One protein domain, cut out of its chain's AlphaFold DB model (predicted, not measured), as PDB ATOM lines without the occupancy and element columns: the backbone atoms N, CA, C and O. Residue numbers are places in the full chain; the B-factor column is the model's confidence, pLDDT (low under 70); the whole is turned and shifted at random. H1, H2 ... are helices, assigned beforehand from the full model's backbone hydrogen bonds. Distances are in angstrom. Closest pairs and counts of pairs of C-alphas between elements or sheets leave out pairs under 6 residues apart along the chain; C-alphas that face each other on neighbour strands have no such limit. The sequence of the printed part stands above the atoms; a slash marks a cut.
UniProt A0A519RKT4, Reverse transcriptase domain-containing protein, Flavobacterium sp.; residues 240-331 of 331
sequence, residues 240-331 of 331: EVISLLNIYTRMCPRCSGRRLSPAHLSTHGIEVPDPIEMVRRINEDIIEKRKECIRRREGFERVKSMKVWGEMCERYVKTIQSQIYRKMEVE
ATOM      1  N   GLU A 240      30.500 -12.165 -11.482       86.75
ATOM      2  CA  GLU A 240      30.222 -11.500 -12.752       86.75
ATOM      3  C   GLU A 240      30.593 -12.384 -13.941       86.75
ATOM      4  O   GLU A 240      29.882 -12.411 -14.946       86.75
ATOM      5  N   VAL A 241      31.657 -13.179 -13.809       88.38
ATOM      6  CA  VAL A 241      32.041 -14.156 -14.832       88.38
ATOM      7  C   VAL A 241      30.943 -15.207 -14.988       88.38
ATOM      8  O   VAL A 241      30.587 -15.537 -16.113       88.38
ATOM      9  N   ILE A 242      30.324 -15.679 -13.896       92.50
ATOM     10  CA  ILE A 242      29.172 -16.596 -13.978       92.50
ATOM     11  C   ILE A 242      27.988 -15.923 -14.682       92.50
ATOM     12  O   ILE A 242      27.342 -16.549 -15.523       92.50
ATOM     13  N   SER A 243      27.728 -14.644 -14.401       90.50
ATOM     14  CA  SER A 243      26.694 -13.871 -15.101       90.50
ATOM     15  C   SER A 243      26.952 -13.795 -16.608       90.50
ATOM     16  O   SER A 243      26.020 -13.976 -17.392       90.50
ATOM     17  N   LEU A 244      28.205 -13.602 -17.026       89.69
ATOM     18  CA  LEU A 244      28.598 -13.626 -18.436       89.69
ATOM     19  C   LEU A 244      28.456 -15.020 -19.059       89.69
ATOM     20  O   LEU A 244      27.874 -15.150 -20.135       89.69
ATOM     21  N   LEU A 245      28.889 -16.078 -18.366       92.44
ATOM     22  CA  LEU A 245      28.682 -17.454 -18.828       92.44
ATOM     23  C   LEU A 245      27.193 -17.756 -19.044       92.44
ATOM     24  O   LEU A 245      26.823 -18.408 -20.021       92.44
ATOM     25  N   ASN A 246      26.328 -17.252 -18.163       94.19
ATOM     26  CA  ASN A 246      24.884 -17.409 -18.289       94.19
ATOM     27  C   ASN A 246      24.329 -16.651 -19.505       94.19
ATOM     28  O   ASN A 246      23.416 -17.158 -20.156       94.19
ATOM     29  N   ILE A 247      24.891 -15.495 -19.875       91.75
ATOM     30  CA  ILE A 247      24.497 -14.768 -21.093       91.75
ATOM     31  C   ILE A 247      24.718 -15.622 -22.338       91.75
ATOM     32  O   ILE A 247      23.806 -15.718 -23.155       91.75
ATOM     33  N   TYR A 248      25.841 -16.338 -22.435       92.69
ATOM     34  CA  TYR A 248      26.126 -17.198 -23.591       92.69
ATOM     35  C   TYR A 248      25.121 -18.345 -23.790       92.69
ATOM     36  O   TYR A 248      25.061 -18.963 -24.856       92.69
ATOM     37  N   THR A 249      24.308 -18.641 -22.774       93.75
ATOM     38  CA  THR A 249      23.251 -19.660 -22.849       93.75
ATOM     39  C   THR A 249      21.879 -19.106 -23.238       93.75
ATOM     40  O   THR A 249      20.978 -19.891 -23.554       93.75
ATOM     41  N   ARG A 250      21.712 -17.777 -23.242       93.44
ATOM     42  CA  ARG A 250      20.453 -17.112 -23.594       93.44
ATOM     43  C   ARG A 250      20.194 -17.193 -25.093       93.44
ATOM     44  O   ARG A 250      21.114 -17.327 -25.899       93.44
ATOM     45  N   MET A 251      18.915 -17.117 -25.449       94.31
ATOM     46  CA  MET A 251      18.491 -17.001 -26.840       94.31
ATOM     47  C   MET A 251      18.746 -15.578 -27.325       94.31
ATOM     48  O   MET A 251      18.535 -14.622 -26.582       94.31
ATOM     49  N   CYS A 252      19.197 -15.457 -28.563       93.50
ATOM     50  CA  CYS A 252      19.320 -14.189 -29.248       93.50
ATOM     51  C   CYS A 252      17.913 -13.644 -29.554       93.50
ATOM     52  O   CYS A 252      17.170 -14.332 -30.254       93.50
ATOM     53  N   PRO A 253      17.528 -12.446 -29.075       91.06
ATOM     54  CA  PRO A 253      16.260 -11.815 -29.449       91.06
ATOM     55  C   PRO A 253      16.136 -11.524 -30.950       91.06
ATOM     56  O   PRO A 253      15.032 -11.573 -31.473       91.06
ATOM     57  N   ARG A 254      17.249 -11.267 -31.654       91.62
ATOM     58  CA  ARG A 254      17.244 -10.936 -33.092       91.62
ATOM     59  C   ARG A 254      17.219 -12.164 -33.994       91.62
ATOM     60  O   ARG A 254      16.531 -12.205 -35.006       91.62
ATOM     61  N   CYS A 255      17.994 -13.182 -33.639       92.00
ATOM     62  CA  CYS A 255      18.113 -14.404 -34.423       92.00
ATOM     63  C   CYS A 255      17.315 -15.508 -33.743       92.00
ATOM     64  O   CYS A 255      17.865 -16.285 -32.956       92.00
ATOM     65  N   SER A 256      16.018 -15.558 -34.050       86.06
ATOM     66  CA  SER A 256      15.081 -16.574 -33.569       86.06
ATOM     67  C   SER A 256      15.720 -17.964 -33.551       86.06
ATOM     68  O   SER A 256      16.175 -18.479 -34.571       86.06
ATOM     69  N   GLY A 257      15.795 -18.572 -32.367       88.94
ATOM     70  CA  GLY A 257      16.301 -19.938 -32.210       88.94
ATOM     71  C   GLY A 257      17.822 -20.089 -32.051       88.94
ATOM     72  O   GLY A 257      18.272 -21.199 -31.762       88.94
ATOM     73  N   ARG A 258      18.632 -19.025 -32.154       93.88
ATOM     74  CA  ARG A 258      20.089 -19.105 -31.920       93.88
ATOM     75  C   ARG A 258      20.457 -18.678 -30.502       93.88
ATOM     76  O   ARG A 258      19.847 -17.778 -29.937       93.88
ATOM     77  N   ARG A 259      21.459 -19.328 -29.904       94.88
ATOM     78  CA  ARG A 259      22.021 -18.924 -28.601       94.88
ATOM     79  C   ARG A 259      23.110 -17.877 -28.792       94.88
ATOM     80  O   ARG A 259      23.777 -17.893 -29.821       94.88
ATOM     81  N   LEU A 260      23.339 -17.044 -27.781       94.00
ATOM     82  CA  LEU A 260      24.418 -16.050 -27.730       94.00
ATOM     83  C   LEU A 260      25.817 -16.682 -27.574       94.00
ATOM     84  O   LEU A 260      26.595 -16.275 -26.721       94.00
ATOM     85  N   SER A 261      26.161 -17.705 -28.357       94.06
ATOM     86  CA  SER A 261      27.527 -18.240 -28.364       94.06
ATOM     87  C   SER A 261      28.514 -17.206 -28.928       94.06
ATOM     88  O   SER A 261      28.092 -16.356 -29.711       94.06
ATOM     89  N   PRO A 262      29.823 -17.296 -28.619       93.88
ATOM     90  CA  PRO A 262      30.833 -16.421 -29.221       93.88
ATOM     91  C   PRO A 262      30.743 -16.356 -30.748       93.88
ATOM     92  O   PRO A 262      30.621 -15.278 -31.313       93.88
ATOM     93  N   ALA A 263      30.654 -17.518 -31.405       94.94
ATOM     94  CA  ALA A 263      30.494 -17.607 -32.856       94.94
ATOM     95  C   ALA A 263      29.224 -16.908 -33.370       94.94
ATOM     96  O   ALA A 263      29.220 -16.360 -34.469       94.94
ATOM     97  N   HIS A 264      28.136 -16.920 -32.592       94.81
ATOM     98  CA  HIS A 264      26.927 -16.195 -32.961       94.81
ATOM     99  C   HIS A 264      27.052 -14.691 -32.707       94.81
ATOM    100  O   HIS A 264      26.611 -13.898 -33.525       94.81
ATOM    101  N   LEU A 265      27.659 -14.278 -31.598       93.81
ATOM    102  CA  LEU A 265      27.886 -12.867 -31.290       93.81
ATOM    103  C   LEU A 265      28.749 -12.188 -32.362       93.81
ATOM    104  O   LEU A 265      28.452 -11.056 -32.750       93.81
ATOM    105  N   SER A 266      29.702 -12.910 -32.957       94.94
ATOM    106  CA  SER A 266      30.468 -12.429 -34.111       94.94
ATOM    107  C   SER A 266      29.589 -12.080 -35.320       94.94
ATOM    108  O   SER A 266      29.916 -11.142 -36.040       94.94
ATOM    109  N   THR A 267      28.433 -12.735 -35.519       95.44
ATOM    110  CA  THR A 267      27.500 -12.372 -36.610       95.44
ATOM    111  C   THR A 267      26.797 -11.036 -36.373       95.44
ATOM    112  O   THR A 267      26.248 -10.467 -37.305       95.44
ATOM    113  N   HIS A 268      26.819 -10.531 -35.136       92.25
ATOM    114  CA  HIS A 268      26.348  -9.191 -34.763       92.25
ATOM    115  C   HIS A 268      27.509  -8.184 -34.656       92.25
ATOM    116  O   HIS A 268      27.353  -7.082 -34.124       92.25
ATOM    117  N   GLY A 269      28.714  -8.564 -35.098       93.62
ATOM    118  CA  GLY A 269      29.937  -7.779 -34.928       93.62
ATOM    119  C   GLY A 269      30.306  -7.567 -33.456       93.62
ATOM    120  O   GLY A 269      30.779  -6.491 -33.091       93.62
ATOM    121  N   ILE A 270      29.969  -8.517 -32.582       92.31
ATOM    122  CA  ILE A 270      30.358  -8.513 -31.169       92.31
ATOM    123  C   ILE A 270      31.454  -9.561 -31.005       92.31
ATOM    124  O   ILE A 270      31.192 -10.762 -31.062       92.31
ATOM    125  N   GLU A 271      32.683  -9.107 -30.803       91.38
ATOM    126  CA  GLU A 271      33.809  -9.992 -30.529       91.38
ATOM    127  C   GLU A 271      33.885 -10.286 -29.033       91.38
ATOM    128  O   GLU A 271      34.081  -9.392 -28.209       91.38
ATOM    129  N   VAL A 272      33.715 -11.557 -28.677       89.50
ATOM    130  CA  VAL A 272      33.876 -12.044 -27.304       89.50
ATOM    131  C   VAL A 272      34.804 -13.257 -27.289       89.50
ATOM    132  O   VAL A 272      34.780 -14.057 -28.227       89.50
ATOM    133  N   PRO A 273      35.615 -13.423 -26.232       88.81
ATOM    134  CA  PRO A 273      36.503 -14.563 -26.102       88.81
ATOM    135  C   PRO A 273      35.709 -15.854 -25.914       88.81
ATOM    136  O   PRO A 273      34.574 -15.851 -25.416       88.81
ATOM    137  N   ASP A 274      36.341 -16.980 -26.251       90.69
ATOM    138  CA  ASP A 274      35.808 -18.275 -25.849       90.69
ATOM    139  C   ASP A 274      35.682 -18.334 -24.312       90.69
ATOM    140  O   ASP A 274      36.588 -17.889 -23.599       90.69
ATOM    141  N   PRO A 275      34.578 -18.857 -23.754       89.31
ATOM    142  CA  PRO A 275      34.311 -18.687 -22.333       89.31
ATOM    143  C   PRO A 275      35.177 -19.583 -21.450       89.31
ATOM    144  O   PRO A 275      35.429 -19.228 -20.298       89.31
ATOM    145  N   ILE A 276      35.654 -20.720 -21.974       89.75
ATOM    146  CA  ILE A 276      36.637 -21.556 -21.277       89.75
ATOM    147  C   ILE A 276      37.978 -20.832 -21.260       89.75
ATOM    148  O   ILE A 276      38.592 -20.719 -20.201       89.75
ATOM    149  N   GLU A 277      38.412 -20.338 -22.417       90.25
ATOM    150  CA  GLU A 277      39.682 -19.627 -22.551       90.25
ATOM    151  C   GLU A 277      39.727 -18.385 -21.654       90.25
ATOM    152  O   GLU A 277      40.697 -18.161 -20.937       90.25
ATOM    153  N   MET A 278      38.628 -17.631 -21.598       89.00
ATOM    154  CA  MET A 278      38.477 -16.501 -20.686       89.00
ATOM    155  C   MET A 278      38.657 -16.920 -19.219       89.00
ATOM    156  O   MET A 278      39.411 -16.283 -18.489       89.00
ATOM    157  N   VAL A 279      37.993 -17.992 -18.771       89.38
ATOM    158  CA  VAL A 279      38.129 -18.482 -17.386       89.38
ATOM    159  C   VAL A 279      39.555 -18.964 -17.100       89.38
ATOM    160  O   VAL A 279      40.052 -18.741 -15.996       89.38
ATOM    161  N   ARG A 280      40.225 -19.602 -18.065       90.25
ATOM    162  CA  ARG A 280      41.627 -20.024 -17.923       90.25
ATOM    163  C   ARG A 280      42.559 -18.834 -17.768       90.25
ATOM    164  O   ARG A 280      43.240 -18.773 -16.755       90.25
ATOM    165  N   ARG A 281      42.491 -17.850 -18.669       88.19
ATOM    166  CA  ARG A 281      43.309 -16.627 -18.595       88.19
ATOM    167  C   ARG A 281      43.145 -15.904 -17.265       88.19
ATOM    168  O   ARG A 281      44.128 -15.578 -16.615       88.19
ATOM    169  N   ILE A 282      41.903 -15.746 -16.799       84.88
ATOM    170  CA  ILE A 282      41.630 -15.140 -15.487       84.88
ATOM    171  C   ILE A 282      42.297 -15.945 -14.360       84.88
ATOM    172  O   ILE A 282      42.875 -15.361 -13.446       84.88
ATOM    173  N   ASN A 283      42.236 -17.281 -14.395       85.69
ATOM    174  CA  ASN A 283      42.902 -18.106 -13.383       85.69
ATOM    175  C   ASN A 283      44.430 -18.026 -13.474       85.69
ATOM    176  O   ASN A 283      45.076 -17.914 -12.433       85.69
ATOM    177  N   GLU A 284      44.999 -18.076 -14.676       87.56
ATOM    178  CA  GLU A 284      46.441 -17.974 -14.921       87.56
ATOM    179  C   GLU A 284      46.988 -16.643 -14.401       87.56
ATOM    180  O   GLU A 284      47.902 -16.652 -13.573       87.56
ATOM    181  N   ASP A 285      46.344 -15.529 -14.752       85.31
ATOM    182  CA  ASP A 285      46.687 -14.184 -14.283       85.31
ATOM    183  C   ASP A 285      46.651 -14.086 -12.749       85.31
ATOM    184  O   ASP A 285      47.532 -13.501 -12.107       85.31
ATOM    185  N   ILE A 286      45.628 -14.677 -12.121       81.81
ATOM    186  CA  ILE A 286      45.496 -14.693 -10.658       81.81
ATOM    187  C   ILE A 286      46.591 -15.557 -10.019       81.81
ATOM    188  O   ILE A 286      47.159 -15.174  -8.990       81.81
ATOM    189  N   ILE A 287      46.897 -16.719 -10.601       83.88
ATOM    190  CA  ILE A 287      47.947 -17.623 -10.119       83.88
ATOM    191  C   ILE A 287      49.319 -16.957 -10.240       83.88
ATOM    192  O   ILE A 287      50.111 -17.032  -9.295       83.88
ATOM    193  N   GLU A 288      49.613 -16.311 -11.365       87.31
ATOM    194  CA  GLU A 288      50.882 -15.633 -11.608       87.31
ATOM    195  C   GLU A 288      51.091 -14.475 -10.631       87.31
ATOM    196  O   GLU A 288      52.095 -14.464  -9.911       87.31
ATOM    197  N   LYS A 289      50.105 -13.583 -10.483       81.50
ATOM    198  CA  LYS A 289      50.190 -12.492  -9.497       81.50
ATOM    199  C   LYS A 289      50.307 -13.007  -8.070       81.50
ATOM    200  O   LYS A 289      51.031 -12.439  -7.257       81.50
ATOM    201  N   ARG A 290      49.648 -14.120  -7.735       78.38
ATOM    202  CA  ARG A 290      49.814 -14.742  -6.415       78.38
ATOM    203  C   ARG A 290      51.247 -15.227  -6.199       78.38
ATOM    204  O   ARG A 290      51.783 -15.037  -5.108       78.38
ATOM    205  N   LYS A 291      51.862 -15.856  -7.206       85.19
ATOM    206  CA  LYS A 291      53.278 -16.251  -7.145       85.19
ATOM    207  C   LYS A 291      54.164 -15.020  -6.955       85.19
ATOM    208  O   LYS A 291      55.078 -15.074  -6.140       85.19
ATOM    209  N   GLU A 292      53.876 -13.925  -7.649       84.94
ATOM    210  CA  GLU A 292      54.607 -12.664  -7.518       84.94
ATOM    211  C   GLU A 292      54.512 -12.065  -6.106       84.94
ATOM    212  O   GLU A 292      55.545 -11.796  -5.497       84.94
ATOM    213  N   CYS A 293      53.313 -11.948  -5.525       77.12
ATOM    214  CA  CYS A 293      53.155 -11.459  -4.151       77.12
ATOM    215  C   CYS A 293      53.896 -12.337  -3.131       77.12
ATOM    216  O   CYS A 293      54.564 -11.822  -2.238       77.12
ATOM    217  N   ILE A 294      53.832 -13.670  -3.290       79.88
ATOM    218  CA  ILE A 294      54.585 -14.604  -2.436       79.88
ATOM    219  C   ILE A 294      56.093 -14.344  -2.552       79.88
ATOM    220  O   ILE A 294      56.776 -14.313  -1.528       79.88
ATOM    221  N   ARG A 295      56.619 -14.121  -3.768       84.31
ATOM    222  CA  ARG A 295      58.041 -13.787  -3.979       84.31
ATOM    223  C   ARG A 295      58.429 -12.475  -3.296       84.31
ATOM    224  O   ARG A 295      59.502 -12.406  -2.709       84.31
ATOM    225  N   ARG A 296      57.556 -11.464  -3.334       83.94
ATOM    226  CA  ARG A 296      57.797 -10.150  -2.715       83.94
ATOM    227  C   ARG A 296      57.727 -10.167  -1.183       83.94
ATOM    228  O   ARG A 296      58.055  -9.164  -0.563       83.94
ATOM    229  N   ARG A 297      57.298 -11.279  -0.561       80.62
ATOM    230  CA  ARG A 297      56.967 -11.379   0.880       80.62
ATOM    231  C   ARG A 297      55.959 -10.327   1.352       80.62
ATOM    232  O   ARG A 297      55.752 -10.164   2.552       80.62
ATOM    233  N   GLU A 298      55.302  -9.650   0.419       76.50
ATOM    234  CA  GLU A 298      54.127  -8.856   0.701       76.50
ATOM    235  C   GLU A 298      53.089  -9.854   1.200       76.50
ATOM    236  O   GLU A 298      52.741 -10.808   0.494       76.50
ATOM    237  N   GLY A 299      52.657  -9.700   2.456       62.69
ATOM    238  CA  GLY A 299      51.541 -10.477   2.970       62.69
ATOM    239  C   GLY A 299      50.433 -10.382   1.935       62.69
ATOM    240  O   GLY A 299      49.989  -9.282   1.618       62.69
ATOM    241  N   PHE A 300      50.066 -11.510   1.321       60.31
ATOM    242  CA  PHE A 300      49.041 -11.508   0.289       60.31
ATOM    243  C   PHE A 300      47.739 -11.108   0.976       60.31
ATOM    244  O   PHE A 300      47.032 -11.964   1.518       60.31
ATOM    245  N   GLU A 301      47.437  -9.810   0.990       65.44
ATOM    246  CA  GLU A 301      46.148  -9.274   1.389       65.44
ATOM    247  C   GLU A 301      45.158  -9.730   0.326       65.44
ATOM    248  O   GLU A 301      44.825  -9.027  -0.628       65.44
ATOM    249  N   ARG A 302      44.723 -10.981   0.494       58.06
ATOM    250  CA  ARG A 302      43.858 -11.755  -0.398       58.06
ATOM    251  C   ARG A 302      42.632 -10.949  -0.840       58.06
ATOM    252  O   ARG A 302      42.113 -11.168  -1.924       58.06
ATOM    253  N   VAL A 303      42.205 -10.003  -0.008       58.84
ATOM    254  CA  VAL A 303      41.060  -9.121  -0.221       58.84
ATOM    255  C   VAL A 303      41.340  -8.022  -1.255       58.84
ATOM    256  O   VAL A 303      40.489  -7.789  -2.110       58.84
ATOM    257  N   LYS A 304      42.514  -7.369  -1.241       68.06
ATOM    258  CA  LYS A 304      42.801  -6.246  -2.157       68.06
ATOM    259  C   LYS A 304      42.953  -6.712  -3.602       68.06
ATOM    260  O   LYS A 304      42.357  -6.122  -4.497       68.06
ATOM    261  N   SER A 305      43.683  -7.805  -3.832       65.38
ATOM    262  CA  SER A 305      43.871  -8.351  -5.182       65.38
ATOM    263  C   SER A 305      42.564  -8.890  -5.767       65.38
ATOM    264  O   SER A 305      42.233  -8.573  -6.906       65.38
ATOM    265  N   MET A 306      41.771  -9.633  -4.984       65.31
ATOM    266  CA  MET A 306      40.463 -10.126  -5.433       65.31
ATOM    267  C   MET A 306      39.488  -8.994  -5.760       65.31
ATOM    268  O   MET A 306      38.719  -9.133  -6.707       65.31
ATOM    269  N   LYS A 307      39.530  -7.876  -5.023       74.06
ATOM    270  CA  LYS A 307      38.677  -6.714  -5.294       74.06
ATOM    271  C   LYS A 307      39.020  -6.057  -6.633       74.06
ATOM    272  O   LYS A 307      38.128  -5.891  -7.455       74.06
ATOM    273  N   VAL A 308      40.302  -5.787  -6.895       75.62
ATOM    274  CA  VAL A 308      40.756  -5.194  -8.170       75.62
ATOM    275  C   VAL A 308      40.378  -6.079  -9.362       75.62
ATOM    276  O   VAL A 308      39.922  -5.588 -10.394       75.62
ATOM    277  N   TRP A 309      40.528  -7.397  -9.222       69.69
ATOM    278  CA  TRP A 309      40.140  -8.338 -10.271       69.69
ATOM    279  C   TRP A 309      38.631  -8.457 -10.441       69.69
ATOM    280  O   TRP A 309      38.164  -8.533 -11.575       69.69
ATOM    281  N   GLY A 310      37.881  -8.446  -9.338       75.81
ATOM    282  CA  GLY A 310      36.426  -8.357  -9.350       75.81
ATOM    283  C   GLY A 310      35.970  -7.137 -10.140       75.81
ATOM    284  O   GLY A 310      35.232  -7.295 -11.102       75.81
ATOM    285  N   GLU A 311      36.516  -5.958  -9.842       82.88
ATOM    286  CA  GLU A 311      36.214  -4.701 -10.542       82.88
ATOM    287  C   GLU A 311      36.626  -4.732 -12.024       82.88
ATOM    288  O   GLU A 311      35.931  -4.196 -12.890       82.88
ATOM    289  N   MET A 312      37.760  -5.355 -12.361       77.06
ATOM    290  CA  MET A 312      38.194  -5.499 -13.753       77.06
ATOM    291  C   MET A 312      37.270  -6.437 -14.538       77.06
ATOM    292  O   MET A 312      36.819  -6.079 -15.627       77.06
ATOM    293  N   CYS A 313      36.958  -7.606 -13.974       74.56
ATOM    294  CA  CYS A 313      36.021  -8.555 -14.566       74.56
ATOM    295  C   CYS A 313      34.628  -7.937 -14.666       74.56
ATOM    296  O   CYS A 313      33.982  -8.070 -15.694       74.56
ATOM    297  N   GLU A 314      34.180  -7.212 -13.645       82.00
ATOM    298  CA  GLU A 314      32.902  -6.514 -13.638       82.00
ATOM    299  C   GLU A 314      32.832  -5.472 -14.753       82.00
ATOM    300  O   GLU A 314      31.864  -5.464 -15.509       82.00
ATOM    301  N   ARG A 315      33.865  -4.633 -14.920       84.12
ATOM    302  CA  ARG A 315      33.936  -3.677 -16.037       84.12
ATOM    303  C   ARG A 315      33.884  -4.388 -17.381       84.12
ATOM    304  O   ARG A 315      33.105  -3.995 -18.240       84.12
ATOM    305  N   TYR A 316      34.663  -5.452 -17.547       78.81
ATOM    306  CA  TYR A 316      34.682  -6.236 -18.777       78.81
ATOM    307  C   TYR A 316      33.310  -6.854 -19.093       78.81
ATOM    308  O   TYR A 316      32.784  -6.697 -20.195       78.81
ATOM    309  N   VAL A 317      32.686  -7.483 -18.096       80.88
ATOM    310  CA  VAL A 317      31.354  -8.091 -18.194       80.88
ATOM    311  C   VAL A 317      30.296  -7.035 -18.498       80.88
ATOM    312  O   VAL A 317      29.472  -7.258 -19.380       80.88
ATOM    313  N   LYS A 318      30.335  -5.873 -17.833       85.81
ATOM    314  CA  LYS A 318      29.428  -4.746 -18.100       85.81
ATOM    315  C   LYS A 318      29.612  -4.186 -19.506       85.81
ATOM    316  O   LYS A 318      28.614  -3.862 -20.147       85.81
ATOM    317  N   THR A 319      30.842  -4.107 -20.011       87.31
ATOM    318  CA  THR A 319      31.122  -3.679 -21.390       87.31
ATOM    319  C   THR A 319      30.515  -4.650 -22.394       87.31
ATOM    320  O   THR A 319      29.765  -4.213 -23.264       87.31
ATOM    321  N   ILE A 320      30.746  -5.958 -22.238       82.12
ATOM    322  CA  ILE A 320      30.149  -6.974 -23.121       82.12
ATOM    323  C   ILE A 320      28.624  -6.939 -23.029       82.12
ATOM    324  O   ILE A 320      27.946  -6.921 -24.051       82.12
ATOM    325  N   GLN A 321      28.067  -6.885 -21.818       84.56
ATOM    326  CA  GLN A 321      26.625  -6.768 -21.612       84.56
ATOM    327  C   GLN A 321      26.059  -5.544 -22.325       84.56
ATOM    328  O   GLN A 321      25.077  -5.664 -23.047       84.56
ATOM    329  N   SER A 322      26.703  -4.388 -22.177       88.31
ATOM    330  CA  SER A 322      26.271  -3.144 -22.816       88.31
ATOM    331  C   SER A 322      26.358  -3.227 -24.336       88.31
ATOM    332  O   SER A 322      25.452  -2.761 -25.017       88.31
ATOM    333  N   GLN A 323      27.411  -3.839 -24.884       88.06
ATOM    334  CA  GLN A 323      27.535  -4.071 -26.325       88.06
ATOM    335  C   GLN A 323      26.429  -4.993 -26.840       88.06
ATOM    336  O   GLN A 323      25.832  -4.693 -27.870       88.06
ATOM    337  N   ILE A 324      26.126  -6.068 -26.103       85.00
ATOM    338  CA  ILE A 324      25.033  -6.987 -26.423       85.00
ATOM    339  C   ILE A 324      23.696  -6.246 -26.387       85.00
ATOM    340  O   ILE A 324      22.986  -6.278 -27.380       85.00
ATOM    341  N   TYR A 325      23.362  -5.538 -25.306       86.56
ATOM    342  CA  TYR A 325      22.071  -4.852 -25.190       86.56
ATOM    343  C   TYR A 325      21.908  -3.728 -26.217       86.56
ATOM    344  O   TYR A 325      20.906  -3.706 -26.921       86.56
ATOM    345  N   ARG A 326      22.918  -2.866 -26.408       88.44
ATOM    346  CA  ARG A 326      22.859  -1.786 -27.415       88.44
ATOM    347  C   ARG A 326      22.653  -2.331 -28.820       88.44
ATOM    348  O   ARG A 326      21.809  -1.842 -29.554       88.44
ATOM    349  N   LYS A 327      23.394  -3.374 -29.189       84.88
ATOM    350  CA  LYS A 327      23.222  -4.022 -30.492       84.88
ATOM    351  C   LYS A 327      21.989  -4.916 -30.561       84.88
ATOM    352  O   LYS A 327      21.790  -5.544 -31.587       84.88
ATOM    353  N   MET A 328      21.196  -5.021 -29.498       79.62
ATOM    354  CA  MET A 328      19.941  -5.768 -29.492       79.62
ATOM    355  C   MET A 328      18.710  -4.870 -29.467       79.62
ATOM    356  O   MET A 328      17.716  -5.270 -30.055       79.62
ATOM    357  N   GLU A 329      18.797  -3.678 -28.872       77.19
ATOM    358  CA  GLU A 329      17.696  -2.713 -28.725       77.19
ATOM    359  C   GLU A 329      17.553  -1.716 -29.890       77.19
ATOM    360  O   GLU A 329      16.518  -1.074 -30.007       77.19
ATOM    361  N   VAL A 330      18.574  -1.543 -30.735       59.28
ATOM    362  CA  VAL A 330      18.620  -0.443 -31.729       59.28
ATOM    363  C   VAL A 330      17.828  -0.708 -33.029       59.28
ATOM    364  O   VAL A 330      17.835   0.122 -33.928       59.28
ATOM    365  N   GLU A 331      17.093  -1.814 -33.144       48.19
ATOM    366  CA  GLU A 331      16.226  -2.141 -34.300       48.19
ATOM    367  C   GLU A 331      15.038  -2.974 -33.825       48.19
ATOM    368  O   GLU A 331      13.976  -2.912 -34.482       48.19
TER     369      GLU A 331
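What this domain is: This is residues 240 to 331 of the 331 residues of the protein "Reverse transcriptase domain-containing protein" of Flavobacterium sp. (UniProt A0A519RKT4). This is a long, loosely filled rod in which H4, the longest helix, runs along one side and H3 folds back from its beginning, near the earlier part of H4 and running roughly opposite to it. The short helix H1 packs on H4 further along, at residues 310 to 321, while the small helix H2 and the loops before and after it lie toward the end of the rod away from the H3 to H4 turn. That turn sticks out: residues 294 to 299, of which 294 to 296 belong to H3, stand free. The printed part has 92 residues, with four named helices in the order H1, H2, H3, H4 and no named strand, and its class is all helix. The whole is loose, with a radius of gyration of the C-alphas of 16.5 A, and its C-alphas span 54 by 20 by 18 A.

Where its parts are: The printed part begins with H1, residues 240 to 247, 10.6 A from first to last C-alpha; C-alpha 240 is at (30.222, -11.500, -12.752). Residues 248 to 261 hold no named element. H2 follows, residues 262 to 266, 6.3 A long. H3 holds residues 275 to 296 and is 31.8 A long, from C-alpha 275 at (34.311, -18.687, -22.333). H4 holds residues 302 to 329, is 39.6 A long, and ends with C-alpha 329 at (17.696, -2.713, -28.725).

How they stand to each other: H1 touches H4, with the C-alphas of Glu 240 and Glu 314 the closest, 5.7 A apart. The two run the same way at a shallow tilt of 27 degrees, and H4 touches H1 with residues 310 to 321 alone. H1 and H3 are close but not clearly touching, with 2 pairs of C-alphas within 8 A; the closest are those of Leu 245 and Pro 275, 6.7 A apart. Their lines stand at a shallow tilt of 8 degrees, opposite ways. H3 and H4 are near each other, with 10 pairs of C-alphas within 10 A. H2 is apart from H1, only just apart from H3 at 8.0 A, and only just apart from H4 at 8.1 A. In H1, H2, H3 and H4 every O i to N i+4 pair is within hydrogen-bond range.

The domain as a whole: The two C-alphas farthest apart are those of Arg 297 and Glu 331, 54.6 A. The printed part has no cut and ends at residue 331, the chain's last. The link H1 to H2, 14 residues, is long; H2 to H3 is short and H3 to H4 is tight. The mean pLDDT of the printed part is 84.2; residues 299 to 306, 309 and 330 to 331 are under 70.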